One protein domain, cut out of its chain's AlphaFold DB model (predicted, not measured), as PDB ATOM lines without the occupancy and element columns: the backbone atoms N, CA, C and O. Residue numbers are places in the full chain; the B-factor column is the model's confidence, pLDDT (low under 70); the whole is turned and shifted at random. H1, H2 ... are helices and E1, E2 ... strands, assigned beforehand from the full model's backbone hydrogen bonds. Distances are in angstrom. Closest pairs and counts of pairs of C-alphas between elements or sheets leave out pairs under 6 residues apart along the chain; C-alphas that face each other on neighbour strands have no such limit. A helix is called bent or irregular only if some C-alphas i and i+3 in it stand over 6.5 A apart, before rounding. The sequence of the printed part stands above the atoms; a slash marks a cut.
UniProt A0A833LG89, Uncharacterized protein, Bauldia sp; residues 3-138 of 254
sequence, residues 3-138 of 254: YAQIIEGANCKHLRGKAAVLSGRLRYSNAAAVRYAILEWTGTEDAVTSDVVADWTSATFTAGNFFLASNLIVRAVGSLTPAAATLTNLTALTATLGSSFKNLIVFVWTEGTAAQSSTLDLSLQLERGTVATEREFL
ATOM      1  N   TYR A   3      15.331  25.127 -29.504       93.25
ATOM      2  CA  TYR A   3      14.354  24.564 -28.590       93.25
ATOM      3  C   TYR A   3      15.042  24.206 -27.274       93.25
ATOM      4  O   TYR A   3      16.026  23.462 -27.271       93.25
ATOM      5  N   ALA A   4      14.530  24.742 -26.168       94.88
ATOM      6  CA  ALA A   4      15.018  24.478 -24.822       94.88
ATOM      7  C   ALA A   4      13.987  23.645 -24.059       94.88
ATOM      8  O   ALA A   4      12.938  24.156 -23.677       94.88
ATOM      9  N   GLN A   5      14.299  22.375 -23.802       93.81
ATOM     10  CA  GLN A   5      13.543  21.572 -22.849       93.81
ATOM     11  C   GLN A   5      14.142  21.770 -21.463       93.81
ATOM     12  O   GLN A   5      15.236  21.275 -21.174       93.81
ATOM     13  N   ILE A   6      13.416  22.467 -20.596       94.62
ATOM     14  CA  ILE A   6      13.803  22.639 -19.198       94.62
ATOM     15  C   ILE A   6      13.248  21.464 -18.388       94.62
ATOM     16  O   ILE A   6      12.095  21.065 -18.541       94.62
ATOM     17  N   ILE A   7      14.090  20.891 -17.535       94.38
ATOM     18  CA  ILE A   7      13.739  19.839 -16.585       94.38
ATOM     19  C   ILE A   7      13.748  20.465 -15.192       94.38
ATOM     20  O   ILE A   7      14.768  20.999 -14.739       94.38
ATOM     21  N   GLU A   8      12.607  20.394 -14.514       93.44
ATOM     22  CA  GLU A   8      12.429  20.925 -13.160       93.44
ATOM     23  C   GLU A   8      13.413  20.336 -12.154       93.44
ATOM     24  O   GLU A   8      13.822  19.172 -12.253       93.44
ATOM     25  N   GLY A   9      13.746  21.127 -11.135       93.62
ATOM     26  CA  GLY A   9      14.668  20.723 -10.081       93.62
ATOM     27  C   GLY A   9      14.230  19.450  -9.371       93.62
ATOM     28  O   GLY A   9      15.031  18.524  -9.198       93.62
ATOM     29  N   ALA A  10      12.932  19.339  -9.076       92.00
ATOM     30  CA  ALA A  10      12.328  18.138  -8.503       92.00
ATOM     31  C   ALA A  10      12.610  16.872  -9.337       92.00
ATOM     32  O   ALA A  10      12.895  15.812  -8.776       92.00
ATOM     33  N   ASN A  11      12.630  17.002 -10.668       93.56
ATOM     34  CA  ASN A  11      12.788  15.890 -11.603       93.56
ATOM     35  C   ASN A  11      14.249  15.590 -11.963       93.56
ATOM     36  O   ASN A  11      14.535  14.509 -12.471       93.56
ATOM     37  N   CYS A  12      15.198  16.483 -11.670       95.94
ATOM     38  CA  CYS A  12      16.609  16.289 -12.033       95.94
ATOM     39  C   CYS A  12      17.577  16.219 -10.840       95.94
ATOM     40  O   CYS A  12      18.733  15.829 -11.006       95.94
ATOM     41  N   LYS A  13      17.131  16.514  -9.612       95.44
ATOM     42  CA  LYS A  13      17.983  16.539  -8.406       95.44
ATOM     43  C   LYS A  13      18.739  15.234  -8.140       95.44
ATOM     44  O   LYS A  13      19.861  15.266  -7.641       95.44
ATOM     45  N   HIS A  14      18.152  14.094  -8.494       95.62
ATOM     46  CA  HIS A  14      18.767  12.775  -8.336       95.62
ATOM     47  C   HIS A  14      19.976  12.540  -9.270       95.62
ATOM     48  O   HIS A  14      20.746  11.603  -9.050       95.62
ATOM     49  N   LEU A  15      20.160  13.388 -10.290       97.25
ATOM     50  CA  LEU A  15      21.283  13.344 -11.229       97.25
ATOM     51  C   LEU A  15      22.490  14.188 -10.773       97.25
ATOM     52  O   LEU A  15      23.546  14.136 -11.401       97.25
ATOM     53  N   ARG A  16      22.376  14.944  -9.670       97.12
ATOM     54  CA  ARG A  16      23.465  15.787  -9.143       97.12
ATOM     55  C   ARG A  16      24.725  14.968  -8.848       97.12
ATOM     56  O   ARG A  16      24.686  13.977  -8.119       97.12
ATOM     57  N   GLY A  17      25.853  15.408  -9.406       97.06
ATOM     58  CA  GLY A  17      27.154  14.746  -9.270       97.06
ATOM     59  C   GLY A  17      27.256  13.390  -9.979       97.06
ATOM     60  O   GLY A  17      28.149  12.606  -9.652       97.06
ATOM     61  N   LYS A  18      26.326  13.061 -10.884       97.69
ATOM     62  CA  LYS A  18      26.304  11.800 -11.639       97.69
ATOM     63  C   LYS A  18      26.549  12.054 -13.122       97.69
ATOM     64  O   LYS A  18      26.404  13.170 -13.610       97.69
ATOM     65  N   ALA A  19      26.922  10.997 -13.837       97.56
ATOM     66  CA  ALA A  19      26.906  11.018 -15.291       97.56
ATOM     67  C   ALA A  19      25.462  10.936 -15.803       97.56
ATOM     68  O   ALA A  19      24.645  10.189 -15.245       97.56
ATOM     69  N   ALA A  20      25.176  11.682 -16.861       97.62
ATOM     70  CA  ALA A  20      23.958  11.571 -17.641       97.62
ATOM     71  C   ALA A  20      24.302  11.451 -19.126       97.62
ATOM     72  O   ALA A  20      25.308  11.998 -19.588       97.62
ATOM     73  N   VAL A  21      23.450  10.751 -19.865       97.69
ATOM     74  CA  VAL A  21      23.576  10.545 -21.305       97.69
ATOM     75  C   VAL A  21      22.300  11.008 -21.995       97.69
ATOM     76  O   VAL A  21      21.194  10.642 -21.602       97.69
ATOM     77  N   LEU A  22      22.468  11.857 -23.006       97.38
ATOM     78  CA  LEU A  22      21.417  12.300 -23.909       97.38
ATOM     79  C   LEU A  22      21.480  11.462 -25.185       97.38
ATOM     80  O   LEU A  22      22.517  11.397 -25.847       97.38
ATOM     81  N   SER A  23      20.360  10.855 -25.545       96.50
ATOM     82  CA  SER A  23      20.196  10.054 -26.753       96.50
ATOM     83  C   SER A  23      18.870  10.390 -27.433       96.50
ATOM     84  O   SER A  23      18.051  11.153 -26.913       96.50
ATOM     85  N   GLY A  24      18.659   9.858 -28.635       94.50
ATOM     86  CA  GLY A  24      17.386  10.025 -29.322       94.50
ATOM     87  C   GLY A  24      17.482   9.980 -30.833       94.50
ATOM     88  O   GLY A  24      18.460   9.503 -31.413       94.50
ATOM     89  N   ARG A  25      16.447  10.520 -31.471       95.00
ATOM     90  CA  ARG A  25      16.363  10.734 -32.911       95.00
ATOM     91  C   ARG A  25      15.888  12.145 -33.204       95.00
ATOM     92  O   ARG A  25      15.111  12.719 -32.443       95.00
ATOM     93  N   LEU A  26      16.324  12.666 -34.338       95.62
ATOM     94  CA  LEU A  26      15.816  13.913 -34.887       95.62
ATOM     95  C   LEU A  26      15.545  13.768 -36.378       95.62
ATOM     96  O   LEU A  26      16.139  12.924 -37.052       95.62
ATOM     97  N   ARG A  27      14.652  14.603 -36.897       96.06
ATOM     98  CA  ARG A  27      14.445  14.795 -38.331       96.06
ATOM     99  C   ARG A  27      14.405  16.289 -38.595       96.06
ATOM    100  O   ARG A  27      13.565  16.986 -38.041       96.06
ATOM    101  N   TYR A  28      15.305  16.768 -39.442       95.94
ATOM    102  CA  TYR A  28      15.309  18.157 -39.888       95.94
ATOM    103  C   TYR A  28      14.913  18.210 -41.359       95.94
ATOM    104  O   TYR A  28      15.387  17.395 -42.150       95.94
ATOM    105  N   SER A  29      14.041  19.140 -41.746       95.56
ATOM    106  CA  SER A  29      13.583  19.281 -43.136       95.56
ATOM    107  C   SER A  29      14.715  19.595 -44.121       95.56
ATOM    108  O   SER A  29      14.559  19.368 -45.317       95.56
ATOM    109  N   ASN A  30      15.856  20.090 -43.634       93.69
ATOM    110  CA  ASN A  30      17.007  20.459 -44.449       93.69
ATOM    111  C   ASN A  30      18.225  19.589 -44.094       93.69
ATOM    112  O   ASN A  30      18.319  19.031 -43.004       93.69
ATOM    113  N   ALA A  31      19.192  19.521 -45.008       93.81
ATOM    114  CA  ALA A  31      20.491  18.908 -44.754       93.81
ATOM    115  C   ALA A  31      21.454  19.964 -44.189       93.81
ATOM    116  O   ALA A  31      22.213  20.584 -44.933       93.81
ATOM    117  N   ALA A  32      21.383  20.213 -42.883       94.00
ATOM    118  CA  ALA A  32      22.299  21.117 -42.188       94.00
ATOM    119  C   ALA A  32      22.590  20.611 -40.776       94.00
ATOM    120  O   ALA A  32      21.848  19.782 -40.248       94.00
ATOM    121  N   ALA A  33      23.668  21.108 -40.174       94.81
ATOM    122  CA  ALA A  33      24.052  20.711 -38.831       94.81
ATOM    123  C   ALA A  33      22.971  21.100 -37.813       94.81
ATOM    124  O   ALA A  33      22.481  22.231 -37.779       94.81
ATOM    125  N   VAL A  34      22.620  20.143 -36.967       96.50
ATOM    126  CA  VAL A  34      21.803  20.323 -35.776       96.50
ATOM    127  C   VAL A  34      22.695  20.031 -34.582       96.50
ATOM    128  O   VAL A  34      23.341  18.985 -34.498       96.50
ATOM    129  N   ARG A  35      22.743  20.975 -33.652       96.94
ATOM    130  CA  ARG A  35      23.515  20.873 -32.422       96.94
ATOM    131  C   ARG A  35      22.605  20.680 -31.237       96.94
ATOM    132  O   ARG A  35      21.427  21.026 -31.266       96.94
ATOM    133  N   TYR A  36      23.175  20.102 -30.196       97.88
ATOM    134  CA  TYR A  36      22.456  19.793 -28.978       97.88
ATOM    135  C   TYR A  36      23.390  19.874 -27.780       97.88
ATOM    136  O   TYR A  36      24.570  19.545 -27.887       97.88
ATOM    137  N   ALA A  37      22.879  20.334 -26.647       97.94
ATOM    138  CA  ALA A  37      23.667  20.568 -25.450       97.94
ATOM    139  C   ALA A  37      22.930  20.125 -24.189       97.94
ATOM    140  O   ALA A  37      21.704  20.202 -24.106       97.94
ATOM    141  N   ILE A  38      23.719  19.708 -23.201       98.31
ATOM    142  CA  ILE A  38      23.269  19.532 -21.820       98.31
ATOM    143  C   ILE A  38      23.758  20.751 -21.044       98.31
ATOM    144  O   ILE A  38      24.969  20.981 -20.945       98.31
ATOM    145  N   LEU A  39      22.822  21.531 -20.516       98.06
ATOM    146  CA  LEU A  39      23.098  22.716 -19.715       98.06
ATOM    147  C   LEU A  39      22.596  22.516 -18.287       98.06
ATOM    148  O   LEU A  39      21.608  21.826 -18.035       98.06
ATOM    149  N   GLU A  40      23.264  23.175 -17.358       97.88
ATOM    150  CA  GLU A  40      22.844  23.289 -15.970       97.88
ATOM    151  C   GLU A  40      22.455  24.720 -15.660       97.88
ATOM    152  O   GLU A  40      23.212  25.644 -15.955       97.88
ATOM    153  N   TRP A  41      21.314  24.881 -14.998       97.56
ATOM    154  CA  TRP A  41      20.925  26.151 -14.408       97.56
ATOM    155  C   TRP A  41      21.393  26.230 -12.957       97.56
ATOM    156  O   TRP A  41      21.136  25.314 -12.170       97.56
ATOM    157  N   THR A  42      22.035  27.326 -12.568       96.38
ATOM    158  CA  THR A  42      22.526  27.550 -11.196       96.38
ATOM    159  C   THR A  42      21.837  28.705 -10.473       96.38
ATOM    160  O   THR A  42      22.217  29.010  -9.344       96.38
ATOM    161  N   GLY A  43      20.858  29.355 -11.110       94.94
ATOM    162  CA  GLY A  43      20.077  30.444 -10.523       94.94
ATOM    163  C   GLY A  43      19.028  29.947  -9.526       94.94
ATOM    164  O   GLY A  43      19.213  28.934  -8.854       94.94
ATOM    165  N   THR A  44      17.902  30.654  -9.429       95.00
ATOM    166  CA  THR A  44      16.754  30.203  -8.626       95.00
ATOM    167  C   THR A  44      16.136  28.950  -9.250       95.00
ATOM    168  O   THR A  44      15.941  28.895 -10.465       95.00
ATOM    169  N   GLU A  45      15.868  27.941  -8.419       93.88
ATOM    170  CA  GLU A  45      15.246  26.678  -8.838       93.88
ATOM    171  C   GLU A  45      13.866  26.942  -9.434       93.88
ATOM    172  O   GLU A  45      13.081  27.697  -8.865       93.88
ATOM    173  N   ASP A  46      13.617  26.363 -10.609       91.12
ATOM    174  CA  ASP A  46      12.364  26.510 -11.354       91.12
ATOM    175  C   ASP A  46      11.988  27.981 -11.624       91.12
ATOM    176  O   ASP A  46      10.817  28.343 -11.663       91.12
ATOM    177  N   ALA A  47      12.986  28.840 -11.835       91.06
ATOM    178  CA  ALA A  47      12.833  30.183 -12.396       91.06
ATOM    179  C   ALA A  47      13.899  30.380 -13.487       91.06
ATOM    180  O   ALA A  47      14.782  31.235 -13.393       91.06
ATOM    181  N   VAL A  48      13.868  29.470 -14.461       90.81
ATOM    182  CA  VAL A  48      14.841  29.339 -15.550       90.81
ATOM    183  C   VAL A  48      14.387  30.177 -16.739       90.81
ATOM    184  O   VAL A  48      13.226  30.107 -17.121       90.81
ATOM    185  N   THR A  49      15.299  30.915 -17.367       88.94
ATOM    186  CA  THR A  49      15.002  31.607 -18.627       88.94
ATOM    187  C   THR A  49      15.034  30.616 -19.792       88.94
ATOM    188  O   THR A  49      16.026  29.910 -19.973       88.94
ATOM    189  N   SER A  50      13.971  30.573 -20.597       84.81
ATOM    190  CA  SER A  50      13.906  29.730 -21.801       84.81
ATOM    191  C   SER A  50      14.839  30.209 -22.919       84.81
ATOM    192  O   SER A  50      15.369  29.390 -23.675       84.81
ATOM    193  N   ASP A  51      15.103  31.515 -22.991       92.06
ATOM    194  CA  ASP A  51      16.150  32.078 -23.839       92.06
ATOM    195  C   ASP A  51      17.524  31.900 -23.180       92.06
ATOM    196  O   ASP A  51      17.907  32.634 -22.270       92.06
ATOM    197  N   VAL A  52      18.241  30.865 -23.616       95.19
ATOM    198  CA  VAL A  52      19.565  30.486 -23.100       95.19
ATOM    199  C   VAL A  52      20.716  30.965 -23.988       95.19
ATOM    200  O   VAL A  52      21.882  30.750 -23.644       95.19
ATOM    201  N   VAL A  53      20.414  31.587 -25.133       95.75
ATOM    202  CA  VAL A  53      21.404  31.968 -26.147       95.75
ATOM    203  C   VAL A  53      21.760  33.443 -25.986       95.75
ATOM    204  O   VAL A  53      20.899  34.311 -26.005       95.75
ATOM    205  N   ALA A  54      23.050  33.733 -25.843       96.38
ATOM    206  CA  ALA A  54      23.559  35.101 -25.823       96.38
ATOM    207  C   ALA A  54      23.854  35.618 -27.235       96.38
ATOM    208  O   ALA A  54      23.567  36.771 -27.546       96.38
ATOM    209  N   ASP A  55      24.433  34.767 -28.085       95.00
ATOM    210  CA  ASP A  55      24.860  35.142 -29.431       95.00
ATOM    211  C   ASP A  55      24.731  33.965 -30.405       95.00
ATOM    212  O   ASP A  55      25.529  33.027 -30.408       95.00
ATOM    213  N   TRP A  56      23.738  34.062 -31.290       93.50
ATOM    214  CA  TRP A  56      23.468  33.086 -32.348       93.50
ATOM    215  C   TRP A  56      24.569  32.989 -33.411       93.50
ATOM    216  O   TRP A  56      24.580  32.030 -34.183       93.50
ATOM    217  N   THR A  57      25.469  33.970 -33.480       92.19
ATOM    218  CA  THR A  57      26.577  34.006 -34.443       92.19
ATOM    219  C   THR A  57      27.873  33.422 -33.886       92.19
ATOM    220  O   THR A  57      28.811  33.170 -34.644       92.19
ATOM    221  N   SER A  58      27.926  33.150 -32.578       94.44
ATOM    222  CA  SER A  58      29.114  32.603 -31.936       94.44
ATOM    223  C   SER A  58      29.360  31.147 -32.339       94.44
ATOM    224  O   SER A  58      28.499  30.280 -32.195       94.44
ATOM    225  N   ALA A  59      30.585  30.852 -32.772       93.38
ATOM    226  CA  ALA A  59      31.063  29.484 -32.982       93.38
ATOM    227  C   ALA A  59      31.668  28.857 -31.705       93.38
ATOM    228  O   ALA A  59      32.136  27.718 -31.734       93.38
ATOM    229  N   THR A  60      31.674  29.591 -30.583       95.62
ATOM    230  CA  THR A  60      32.226  29.142 -29.299       95.62
ATOM    231  C   THR A  60      31.087  28.759 -28.357       95.62
ATOM    232  O   THR A  60      30.461  29.606 -27.720       95.62
ATOM    233  N   PHE A  61      30.824  27.457 -28.238       96.12
ATOM    234  CA  PHE A  61      29.675  26.919 -27.498       96.12
ATOM    235  C   PHE A  61      29.924  26.793 -25.985       96.12
ATOM    236  O   PHE A  61      29.826  25.711 -25.411       96.12
ATOM    237  N   THR A  62      30.268  27.904 -25.336       96.56
ATOM    238  CA  THR A  62      30.479  28.001 -23.882       96.56
ATOM    239  C   THR A  62      29.617  29.111 -23.272       96.56
ATOM    240  O   THR A  62      29.046  29.937 -23.990       96.56
ATOM    241  N   ALA A  63      29.500  29.123 -21.940       96.12
ATOM    242  CA  ALA A  63      28.824  30.198 -21.215       96.12
ATOM    243  C   ALA A  63      29.570  31.532 -21.406       96.12
ATOM    244  O   ALA A  63      30.797  31.582 -21.309       96.12
ATOM    245  N   GLY A  64      28.825  32.598 -21.695       96.25
ATOM    246  CA  GLY A  64      29.349  33.930 -22.006       96.25
ATOM    247  C   GLY A  64      29.806  34.128 -23.451       96.25
ATOM    248  O   GLY A  64      30.282  35.210 -23.778       96.25
ATOM    249  N   ASN A  65      29.652  33.111 -24.305       96.50
ATOM    250  CA  ASN A  65      29.853  33.203 -25.749       96.50
ATOM    251  C   ASN A  65      28.525  32.907 -26.458       96.50
ATOM    252  O   ASN A  65      27.656  33.769 -26.486       96.50
ATOM    253  N   PHE A  66      28.325  31.688 -26.970       96.81
ATOM    254  CA  PHE A  66      27.039  31.293 -27.550       96.81
ATOM    255  C   PHE A  66      25.911  31.282 -26.509       96.81
ATOM    256  O   PHE A  66      24.812  31.754 -26.783       96.81
ATOM    257  N   PHE A  67      26.173  30.766 -25.304       97.75
ATOM    258  CA  PHE A  67      25.187  30.701 -24.219       97.75
ATOM    259  C   PHE A  67      25.311  31.895 -23.269       97.75
ATOM    260  O   PHE A  67      26.396  32.465 -23.131       97.75
ATOM    261  N   LEU A  68      24.231  32.235 -22.554       96.88
ATOM    262  CA  LEU A  68      24.274  33.250 -21.493       96.88
ATOM    263  C   LEU A  68      25.379  32.945 -20.467       96.88
ATOM    264  O   LEU A  68      25.644  31.791 -20.131       96.88
ATOM    265  N   ALA A  69      26.044  33.995 -19.977       92.69
ATOM    266  CA  ALA A  69      27.114  33.869 -18.984       92.69
ATOM    267  C   ALA A  69      26.576  33.515 -17.592       92.69
ATOM    268  O   ALA A  69      27.135  32.683 -16.881       92.69
ATOM    269  N   SER A  70      25.498  34.187 -17.192       94.12
ATOM    270  CA  SER A  70      24.932  34.064 -15.854       94.12
ATOM    271  C   SER A  70      24.051  32.830 -15.747       94.12
ATOM    272  O   SER A  70      23.251  32.548 -16.634       94.12
ATOM    273  N   ASN A  71      24.153  32.146 -14.608       94.88
ATOM    274  CA  ASN A  71      23.302  31.023 -14.218       94.88
ATOM    275  C   ASN A  71      23.337  29.793 -15.137       94.88
ATOM    276  O   ASN A  71      22.574  28.869 -14.877       94.88
ATOM    277  N   LEU A  72      24.206  29.737 -16.152       96.38
ATOM    278  CA  LEU A  72      24.343  28.587 -17.043       96.38
ATOM    279  C   LEU A  72      25.737  27.973 -16.967       96.38
ATOM    280  O   LEU A  72      26.753  28.660 -17.031       96.38
ATOM    281  N   ILE A  73      25.777  26.646 -16.909       97.19
ATOM    282  CA  ILE A  73      26.990  25.861 -17.128       97.19
ATOM    283  C   ILE A  73      26.735  24.916 -18.298       97.19
ATOM    284  O   ILE A  73      25.802  24.118 -18.272       97.19
ATOM    285  N   VAL A  74      27.593  24.980 -19.314       97.88
ATOM    286  CA  VAL A  74      27.554  24.063 -20.460       97.88
ATOM    287  C   VAL A  74      28.312  22.793 -20.091       97.88
ATOM    288  O   VAL A  74      29.510  22.850 -19.814       97.88
ATOM    289  N   ARG A  75      27.630  21.645 -20.066       97.56
ATOM    290  CA  ARG A  75      28.244  20.362 -19.687       97.56
ATOM    291  C   ARG A  75      28.761  19.571 -20.868       97.56
ATOM    292  O   ARG A  75      29.824  18.966 -20.771       97.56
ATOM    293  N   ALA A  76      28.026  19.586 -21.968       97.62
ATOM    294  CA  ALA A  76      28.458  18.968 -23.208       97.62
ATOM    295  C   ALA A  76      27.703  19.577 -24.387       97.62
ATOM    296  O   ALA A  76      26.564  20.020 -24.230       97.62
ATOM    297  N   VAL A  77      28.336  19.561 -25.559       97.88
ATOM    298  CA  VAL A  77      27.749  19.987 -26.833       97.88
ATOM    299  C   VAL A  77      28.061  18.927 -27.883       97.88
ATOM    300  O   VAL A  77      29.216  18.549 -28.065       97.88
ATOM    301  N   GLY A  78      27.025  18.448 -28.562       96.75
ATOM    302  CA  GLY A  78      27.093  17.537 -29.697       96.75
ATOM    303  C   GLY A  78      26.672  18.221 -30.997       96.75
ATOM    304  O   GLY A  78      26.107  19.319 -31.001       96.75
ATOM    305  N   SER A  79      26.958  17.562 -32.115       96.00
ATOM    306  CA  SER A  79      26.541  17.992 -33.447       96.00
ATOM    307  C   SER A  79      26.253  16.779 -34.320       96.00
ATOM    308  O   SER A  79      26.952  15.767 -34.238       96.00
ATOM    309  N   LEU A  80      25.231  16.895 -35.160       95.81
ATOM    310  CA  LEU A  80      24.843  15.909 -36.157       95.81
ATOM    311  C   LEU A  80      24.319  16.635 -37.397       95.81
ATOM    312  O   LEU A  80      23.464  17.506 -37.283       95.81
ATOM    313  N   THR A  81      24.753  16.220 -38.584       95.81
ATOM    314  CA  THR A  81      24.184  16.698 -39.853       95.81
ATOM    315  C   THR A  81      23.304  15.597 -40.451       95.81
ATOM    316  O   THR A  81      23.839  14.695 -41.099       95.81
ATOM    317  N   PRO A  82      21.978  15.606 -40.219       94.62
ATOM    318  CA  PRO A  82      21.072  14.652 -40.845       94.62
ATOM    319  C   PRO A  82      20.947  14.913 -42.352       94.62
ATOM    320  O   PRO A  82      21.092  16.041 -42.828       94.62
ATOM    321  N   ALA A  83      20.600  13.868 -43.105       96.38
ATOM    322  CA  ALA A  83      20.050  14.062 -44.439       96.38
ATOM    323  C   ALA A  83      18.677  14.753 -44.335       96.38
ATOM    324  O   ALA A  83      17.918  14.514 -43.390       96.38
ATOM    325  N   ALA A  84      18.354  15.592 -45.321       95.12
ATOM    326  CA  ALA A  84      17.096  16.332 -45.348       95.12
ATOM    327  C   ALA A  84      15.889  15.392 -45.201       95.12
ATOM    328  O   ALA A  84      15.830  14.328 -45.822       95.12
ATOM    329  N   ALA A  85      14.944  15.785 -44.348       94.81
ATOM    330  CA  ALA A  85      13.705  15.074 -44.040       94.81
ATOM    331  C   ALA A  85      13.883  13.597 -43.628       94.81
ATOM    332  O   ALA A  85      12.931  12.817 -43.681       94.81
ATOM    333  N   THR A  86      15.073  13.207 -43.164       96.56
ATOM    334  CA  THR A  86      15.379  11.827 -42.772       96.56
ATOM    335  C   THR A  86      15.528  11.714 -41.261       96.56
ATOM    336  O   THR A  86      16.286  12.458 -40.633       96.56
ATOM    337  N   LEU A  87      14.807  10.762 -40.663       96.06
ATOM    338  CA  LEU A  87      14.941  10.461 -39.241       96.06
ATOM    339  C   LEU A  87      16.320   9.845 -38.976       96.06
ATOM    340  O   LEU A  87      16.649   8.796 -39.523       96.06
ATOM    341  N   THR A  88      17.109  10.489 -38.123       96.69
ATOM    342  CA  THR A  88      18.504  10.125 -37.854       96.69
ATOM    343  C   THR A  88      18.723   9.966 -36.351       96.69
ATOM    344  O   THR A  88      18.209  10.760 -35.561       96.69
ATOM    345  N   ASN A  89      19.473   8.938 -35.944       95.25
ATOM    346  CA  ASN A  89      19.875   8.760 -34.545       95.25
ATOM    347  C   ASN A  89      20.874   9.845 -34.137       95.25
ATOM    348  O   ASN A  89      21.813  10.130 -34.879       95.25
ATOM    349  N   LEU A  90      20.699  10.409 -32.943       94.12
ATOM    350  CA  LEU A  90      21.709  11.265 -32.335       94.12
ATOM    351  C   LEU A  90      22.928  10.427 -31.953       94.12
ATOM    352  O   LEU A  90      22.800   9.319 -31.426       94.12
ATOM    353  N   THR A  91      24.114  11.003 -32.131       94.75
ATOM    354  CA  THR A  91      25.303  10.520 -31.432       94.75
ATOM    355  C   THR A  91      25.105  10.794 -29.945       94.75
ATOM    356  O   THR A  91      24.918  11.953 -29.559       94.75
ATOM    357  N   ALA A  92      25.114   9.744 -29.121       95.12
ATOM    358  CA  ALA A  92      24.881   9.869 -27.686       95.12
ATOM    359  C   ALA A  92      25.860  10.872 -27.055       95.12
ATOM    360  O   ALA A  92      27.066  10.822 -27.306       95.12
ATOM    361  N   LEU A  93      25.331  11.791 -26.247       97.75
ATOM    362  CA  LEU A  93      26.094  12.852 -25.601       97.75
ATOM    363  C   LEU A  93      26.114  12.617 -24.098       97.75
ATOM    364  O   LEU A  93      25.112  12.817 -23.416       97.75
ATOM    365  N   THR A  94      27.267  12.196 -23.593       97.69
ATOM    366  CA  THR A  94      27.471  11.912 -22.172       97.69
ATOM    367  C   THR A  94      28.162  13.087 -21.492       97.69
ATOM    368  O   THR A  94      29.135  13.626 -22.018       97.69
ATOM    369  N   ALA A  95      27.699  13.453 -20.299       97.44
ATOM    370  CA  ALA A  95      28.332  14.471 -19.474       97.44
ATOM    371  C   ALA A  95      28.296  14.108 -17.987       97.44
ATOM    372  O   ALA A  95      27.327  13.526 -17.495       97.44
ATOM    373  N   THR A  96      29.336  14.500 -17.250       98.00
ATOM    374  CA  THR A  96      29.309  14.491 -15.782       98.00
ATOM    375  C   THR A  96      28.662  15.775 -15.295       98.00
ATOM    376  O   THR A  96      29.157  16.867 -15.575       98.00
ATOM    377  N   LEU A  97      27.570  15.639 -14.550       98.19
ATOM    378  CA  LEU A  97      26.820  16.768 -14.029       98.19
ATOM    379  C   LEU A  97      27.401  17.270 -12.703       98.19
ATOM    380  O   LEU A  97      27.973  16.517 -11.910       98.19
ATOM    381  N   GLY A  98      27.220  18.558 -12.446       97.44
ATOM    382  CA  GLY A  98      27.580  19.231 -11.211       97.44
ATOM    383  C   GLY A  98      26.744  18.760 -10.027       97.44
ATOM    384  O   GLY A  98      25.667  18.182 -10.162       97.44
ATOM    385  N   SER A  99      27.237  19.019  -8.821       96.69
ATOM    386  CA  SER A  99      26.560  18.638  -7.577       96.69
ATOM    387  C   SER A  99      25.528  19.663  -7.089       96.69
ATOM    388  O   SER A  99      24.787  19.372  -6.151       96.69
ATOM    389  N   SER A 100      25.463  20.852  -7.700       95.88
ATOM    390  CA  SER A 100      24.715  22.005  -7.175       95.88
ATOM    391  C   SER A 100      23.703  22.635  -8.137       95.88
ATOM    392  O   SER A 100      23.012  23.569  -7.720       95.88
ATOM    393  N   PHE A 101      23.576  22.140  -9.376       97.19
ATOM    394  CA  PHE A 101      22.613  22.685 -10.339       97.19
ATOM    395  C   PHE A 101      21.187  22.621  -9.794       97.19
ATOM    396  O   PHE A 101      20.820  21.691  -9.070       97.19
ATOM    397  N   LYS A 102      20.371  23.610 -10.137       97.12
ATOM    398  CA  LYS A 102      18.963  23.668  -9.754       97.12
ATOM    399  C   LYS A 102      18.069  23.019 -10.790       97.12
ATOM    400  O   LYS A 102      17.242  22.218 -10.398       97.12
ATOM    401  N   ASN A 103      18.327  23.261 -12.073       97.06
ATOM    402  CA  ASN A 103      17.591  22.667 -13.188       97.06
ATOM    403  C   ASN A 103      18.562  22.103 -14.228       97.06
ATOM    404  O   ASN A 103      19.726  22.517 -14.284       97.06
ATOM    405  N   LEU A 104      18.069  21.198 -15.070       97.38
ATOM    406  CA  LEU A 104      18.755  20.784 -16.294       97.38
ATOM    407  C   LEU A 104      18.026  21.346 -17.504       97.38
ATOM    408  O   LEU A 104      16.808  21.497 -17.483       97.38
ATOM    409  N   ILE A 105      18.770  21.636 -18.563       97.31
ATOM    410  CA  ILE A 105      18.209  22.088 -19.833       97.31
ATOM    411  C   ILE A 105      18.830  21.248 -20.942       97.31
ATOM    412  O   ILE A 105      20.055  21.168 -21.059       97.31
ATOM    413  N   VAL A 106      17.985  20.629 -21.759       97.25
ATOM    414  CA  VAL A 106      18.396  20.059 -23.041       97.25
ATOM    415  C   VAL A 106      18.081  21.093 -24.104       97.25
ATOM    416  O   VAL A 106      16.917  21.406 -24.349       97.25
ATOM    417  N   PHE A 107      19.121  21.644 -24.719       97.44
ATOM    418  CA  PHE A 107      18.967  22.639 -25.771       97.44
ATOM    419  C   PHE A 107      19.323  22.027 -27.119       97.44
ATOM    420  O   PHE A 107      20.389  21.434 -27.243       97.44
ATOM    421  N   VAL A 108      18.460  22.172 -28.122       96.88
ATOM    422  CA  VAL A 108      18.700  21.712 -29.496       96.88
ATOM    423  C   VAL A 108      18.494  22.871 -30.454       96.88
ATOM    424  O   VAL A 108      17.501  23.584 -30.353       96.88
ATOM    425  N   TRP A 109      19.411  23.067 -31.397       95.94
ATOM    426  CA  TRP A 109      19.323  24.160 -32.359       95.94
ATOM    427  C   TRP A 109      19.882  23.788 -33.724       95.94
ATOM    428  O   TRP A 109      20.768  22.948 -33.859       95.94
ATOM    429  N   THR A 110      19.357  24.438 -34.757       94.50
ATOM    430  CA  THR A 110      19.865  24.321 -36.125       94.50
ATOM    431  C   THR A 110      20.990  25.326 -36.337       94.50
ATOM    432  O   THR A 110      20.846  26.490 -35.955       94.50
ATOM    433  N   GLU A 111      22.066  24.924 -37.006       88.69
ATOM    434  CA  GLU A 111      23.035  25.881 -37.534       88.69
ATOM    435  C   GLU A 111      22.504  26.580 -38.786       88.69
ATOM    436  O   GLU A 111      21.776  25.999 -39.595       88.69
ATOM    437  N   GLY A 112      22.907  27.839 -38.946       81.75
ATOM    438  CA  GLY A 112      22.481  28.684 -40.053       81.75
ATOM    439  C   GLY A 112      21.045  29.195 -39.922       81.75
ATOM    440  O   GLY A 112      20.294  28.879 -38.992       81.75
ATOM    441  N   THR A 113      20.664  30.038 -40.877       82.00
ATOM    442  CA  THR A 113      19.316  30.598 -40.948       82.00
ATOM    443  C   THR A 113      18.332  29.511 -41.363       82.00
ATOM    444  O   THR A 113      18.402  28.981 -42.471       82.00
ATOM    445  N   ALA A 114      17.393  29.191 -40.476       86.56
ATOM    446  CA  ALA A 114      16.266  28.337 -40.817       86.56
ATOM    447  C   ALA A 114      15.183  29.154 -41.531       86.56
ATOM    448  O   ALA A 114      14.852  30.261 -41.099       86.56
ATOM    449  N   ALA A 115      14.617  28.605 -42.605       87.38
ATOM    450  CA  ALA A 115      13.451  29.201 -43.243       87.38
ATOM    451  C   ALA A 115      12.220  29.038 -42.337       87.38
ATOM    452  O   ALA A 115      12.156  28.112 -41.531       87.38
ATOM    453  N   GLN A 116      11.207  29.893 -42.501       87.12
ATOM    454  CA  GLN A 116       9.955  29.777 -41.732       87.12
ATOM    455  C   GLN A 116       9.223  28.447 -41.980       87.12
ATOM    456  O   GLN A 116       8.471  27.989 -41.129       87.12
ATOM    457  N   SER A 117       9.452  27.821 -43.136       91.25
ATOM    458  CA  SER A 117       8.903  26.512 -43.499       91.25
ATOM    459  C   SER A 117       9.751  25.328 -43.026       91.25
ATOM    460  O   SER A 117       9.361  24.183 -43.253       91.25
ATOM    461  N   SER A 118      10.916  25.570 -42.419       92.88
ATOM    462  CA  SER A 118      11.763  24.493 -41.916       92.88
ATOM    463  C   SER A 118      11.117  23.833 -40.698       92.88
ATOM    464  O   SER A 118      10.611  24.514 -39.809       92.88
ATOM    465  N   THR A 119      11.180  22.506 -40.629       94.56
ATOM    466  CA  THR A 119      10.634  21.723 -39.514       94.56
ATOM    467  C   THR A 119      11.736  20.932 -38.830       94.56
ATOM    468  O   THR A 119      12.608  20.366 -39.493       94.56
ATOM    469  N   LEU A 120      11.689  20.879 -37.501       94.94
ATOM    470  CA  LEU A 120      12.593  20.090 -36.673       94.94
ATOM    471  C   LEU A 120      11.764  19.204 -35.746       94.94
ATOM    472  O   LEU A 120      11.137  19.695 -34.812       94.94
ATOM    473  N   ASP A 121      11.798  17.901 -36.002       94.88
ATOM    474  CA  ASP A 121      11.135  16.907 -35.168       94.88
ATOM    475  C   ASP A 121      12.157  16.294 -34.213       94.88
ATOM    476  O   ASP A 121      13.235  15.862 -34.638       94.88
ATOM    477  N   LEU A 122      11.810  16.235 -32.928       93.75
ATOM    478  CA  LEU A 122      12.694  15.781 -31.860       93.75
ATOM    479  C   LEU A 122      12.081  14.611 -31.102       93.75
ATOM    480  O   LEU A 122      10.887  14.569 -30.817       93.75
ATOM    481  N   SER A 123      12.932  13.655 -30.755       92.19
ATOM    482  CA  SER A 123      12.563  12.483 -29.980       92.19
ATOM    483  C   SER A 123      13.747  12.117 -29.094       92.19
ATOM    484  O   SER A 123      14.614  11.339 -29.489       92.19
ATOM    485  N   LEU A 124      13.827  12.727 -27.911       92.88
ATOM    486  CA  LEU A 124      15.011  12.684 -27.043       92.88
ATOM    487  C   LEU A 124      14.748  11.897 -25.756       92.88
ATOM    488  O   LEU A 124      13.595  11.726 -25.365       92.88
ATOM    489  N   GLN A 125      15.818  11.412 -25.130       94.12
ATOM    490  CA  GLN A 125      15.831  10.782 -23.810       94.12
ATOM    491  C   GLN A 125      17.108  11.215 -23.088       94.12
ATOM    492  O   GLN A 125      18.206  11.088 -23.632       94.12
ATOM    493  N   LEU A 126      16.959  11.755 -21.880       95.06
ATOM    494  CA  LEU A 126      18.067  12.056 -20.979       95.06
ATOM    495  C   LEU A 126      17.958  11.130 -19.774       95.06
ATOM    496  O   LEU A 126      16.941  11.128 -19.084       95.06
ATOM    497  N   GLU A 127      19.009  10.371 -19.506       95.38
ATOM    498  CA  GLU A 127      18.990   9.362 -18.453       95.38
ATOM    499  C   GLU A 127      20.308   9.297 -17.688       95.38
ATOM    500  O   GLU A 127      21.356   9.768 -18.139       95.38
ATOM    501  N   ARG A 128      20.256   8.709 -16.492       96.50
ATOM    502  CA  ARG A 128      21.434   8.510 -15.652       96.50
ATOM    503  C   ARG A 128      22.324   7.419 -16.236       96.50
ATOM    504  O   ARG A 128      21.885   6.285 -16.390       96.50
ATOM    505  N   GLY A 129      23.608   7.716 -16.381       95.81
ATOM    506  CA  GLY A 129      24.613   6.753 -16.810       95.81
ATOM    507  C   GLY A 129      25.554   7.334 -17.852       95.81
ATOM    508  O   GLY A 129      25.554   8.532 -18.125       95.81
ATOM    509  N   THR A 130      26.387   6.460 -18.404       95.19
ATOM    510  CA  THR A 130      27.348   6.798 -19.463       95.19
ATOM    511  C   THR A 130      26.995   6.172 -20.810       95.19
ATOM    512  O   THR A 130      27.631   6.502 -21.808       95.19
ATOM    513  N   VAL A 131      25.999   5.282 -20.835       95.12
ATOM    514  CA  VAL A 131      25.564   4.512 -22.004       95.12
ATOM    515  C   VAL A 131      24.058   4.662 -22.139       95.12
ATOM    516  O   VAL A 131      23.342   4.474 -21.156       95.12
ATOM    517  N   ALA A 132      23.606   5.014 -23.341       93.50
ATOM    518  CA  ALA A 132      22.190   5.141 -23.648       93.50
ATOM    519  C   ALA A 132      21.510   3.767 -23.631       93.50
ATOM    520  O   ALA A 132      22.038   2.807 -24.203       93.50
ATOM    521  N   THR A 133      20.354   3.681 -22.986       92.88
ATOM    522  CA  THR A 133      19.522   2.480 -22.968       92.88
ATOM    523  C   THR A 133      18.599   2.449 -24.185       92.88
ATOM    524  O   THR A 133      18.593   3.361 -25.021       92.88
ATOM    525  N   GLU A 134      17.853   1.353 -24.338       89.50
ATOM    526  CA  GLU A 134      16.797   1.308 -25.341       89.50
ATOM    527  C   GLU A 134      15.736   2.364 -25.026       89.50
ATOM    528  O   GLU A 134      15.390   2.612 -23.873       89.50
ATOM    529  N   ARG A 135      15.238   3.015 -26.076       83.06
ATOM    530  CA  ARG A 135      14.329   4.140 -25.923       83.06
ATOM    531  C   ARG A 135      12.992   3.681 -25.353       83.06
ATOM    532  O   ARG A 135      12.286   2.892 -25.979       83.06
ATOM    533  N   GLU A 136      12.605   4.283 -24.240       84.31
ATOM    534  CA  GLU A 136      11.293   4.072 -23.640       84.31
ATOM    535  C   GLU A 136      10.314   5.145 -24.130       84.31
ATOM    536  O   GLU A 136      10.661   6.317 -24.302       84.31
ATOM    537  N   PHE A 137       9.070   4.744 -24.390       82.00
ATOM    538  CA  PHE A 137       7.997   5.672 -24.726       82.00
ATOM    539  C   PHE A 137       7.027   5.746 -23.560       82.00
ATOM    540  O   PHE A 137       6.516   4.723 -23.098       82.00
ATOM    541  N   LEU A 138       6.746   6.967 -23.114       84.75
ATOM    542  CA  LEU A 138       5.699   7.184 -22.133       84.75
ATOM    543  C   LEU A 138       4.338   6.869 -22.771       84.75
ATOM    544  O   LEU A 138       4.079   7.272 -23.910       84.75
TER     545      LEU A 138
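Overview. This is residues 3 to 138 of the 254 residues of an uncharacterized protein of Bauldia sp (UniProt A0A833LG89). Two twisted sheets lie face to face as a sandwich, four strands in one, E1 E6 E3 E4, and three in the other, E5 E2 E7; they come closest along the side where E4 meets E5, and their best planes stand 41 degrees apart. The short helix H1 sits at one end of the sandwich, and the long loop of residues 42 to 71 lies outside the four-stranded sheet. The printed part has 136 residues, with one named helix and seven named strands in the order E1 H1 E2 E3 E4 E5 E6 E7; both sheets are antiparallel throughout. The class is mostly strand, though under half of the residues, 60, are in named elements. The whole is compact, with a radius of gyration of the C-alphas of 14.6 A and spans of 39 by 35 by 22 A.

Along the chain. E1, residues 3 to 7, begins at C-alpha 3 (14.354, 24.564, -28.590). H1 is residues 9 to 15, 10.0 A long and irregular, C-alphas 11 and 14 being 7.5 A apart. E2, residues 19 to 28, is the longest strand by residues at 28.1 A. E3, residues 34 to 41, measures 22.2 A, and E4, residues 72 to 80, 22.9 A with a bend of 63 degrees at residue 75. E5 is residues 93 to 96. E6, residues 103 to 110, measures 23.1 A. E7, residues 120 to 128, measures 25.6 A and ends at C-alpha 128 (21.434, 8.510, -15.652).

Arrangement. E1 and E6 are antiparallel at 166 degrees, with N 5 and O 106 within hydrogen-bond range at 2.8 A. E6 and E3 have N 37 and O 107 at 2.8 A. The hairpin E3 and E4 has N 36 and O 78 at 3.1 A. Between the sheets, the closest C-alphas of E4 and E5 are those of Ala 76 and Ala 95, 5.8 A apart. E5 and E2 have N 22 and O 93 at 2.8 A, and E2 and E7 have N 25 and O 123 at 2.8 A. E6 and E7 are near each other, while E1 and E7 are apart. H1 is on the sheet E1 E6 E3 E4, over none of its strands; its closest C-alphas with E6 are those of Gly 9 and Asn 103, 4.7 A apart. It only grazes the other sheet, with residues 12 to 15. In H1, 1 of 3 O i to N i+4 pairs and 2 of 4 O i to N i+3 pairs are within range.

Size, cuts and confidence. The C-alphas farthest apart are those of Ser 99 and Ser 117, 40.8 A. The printed part has no cut. The links E3 to E4, 30 residues, and E4 to E5, 12 residues, are long. The mean pLDDT of the printed part is 94.6, and no printed residue is under 70.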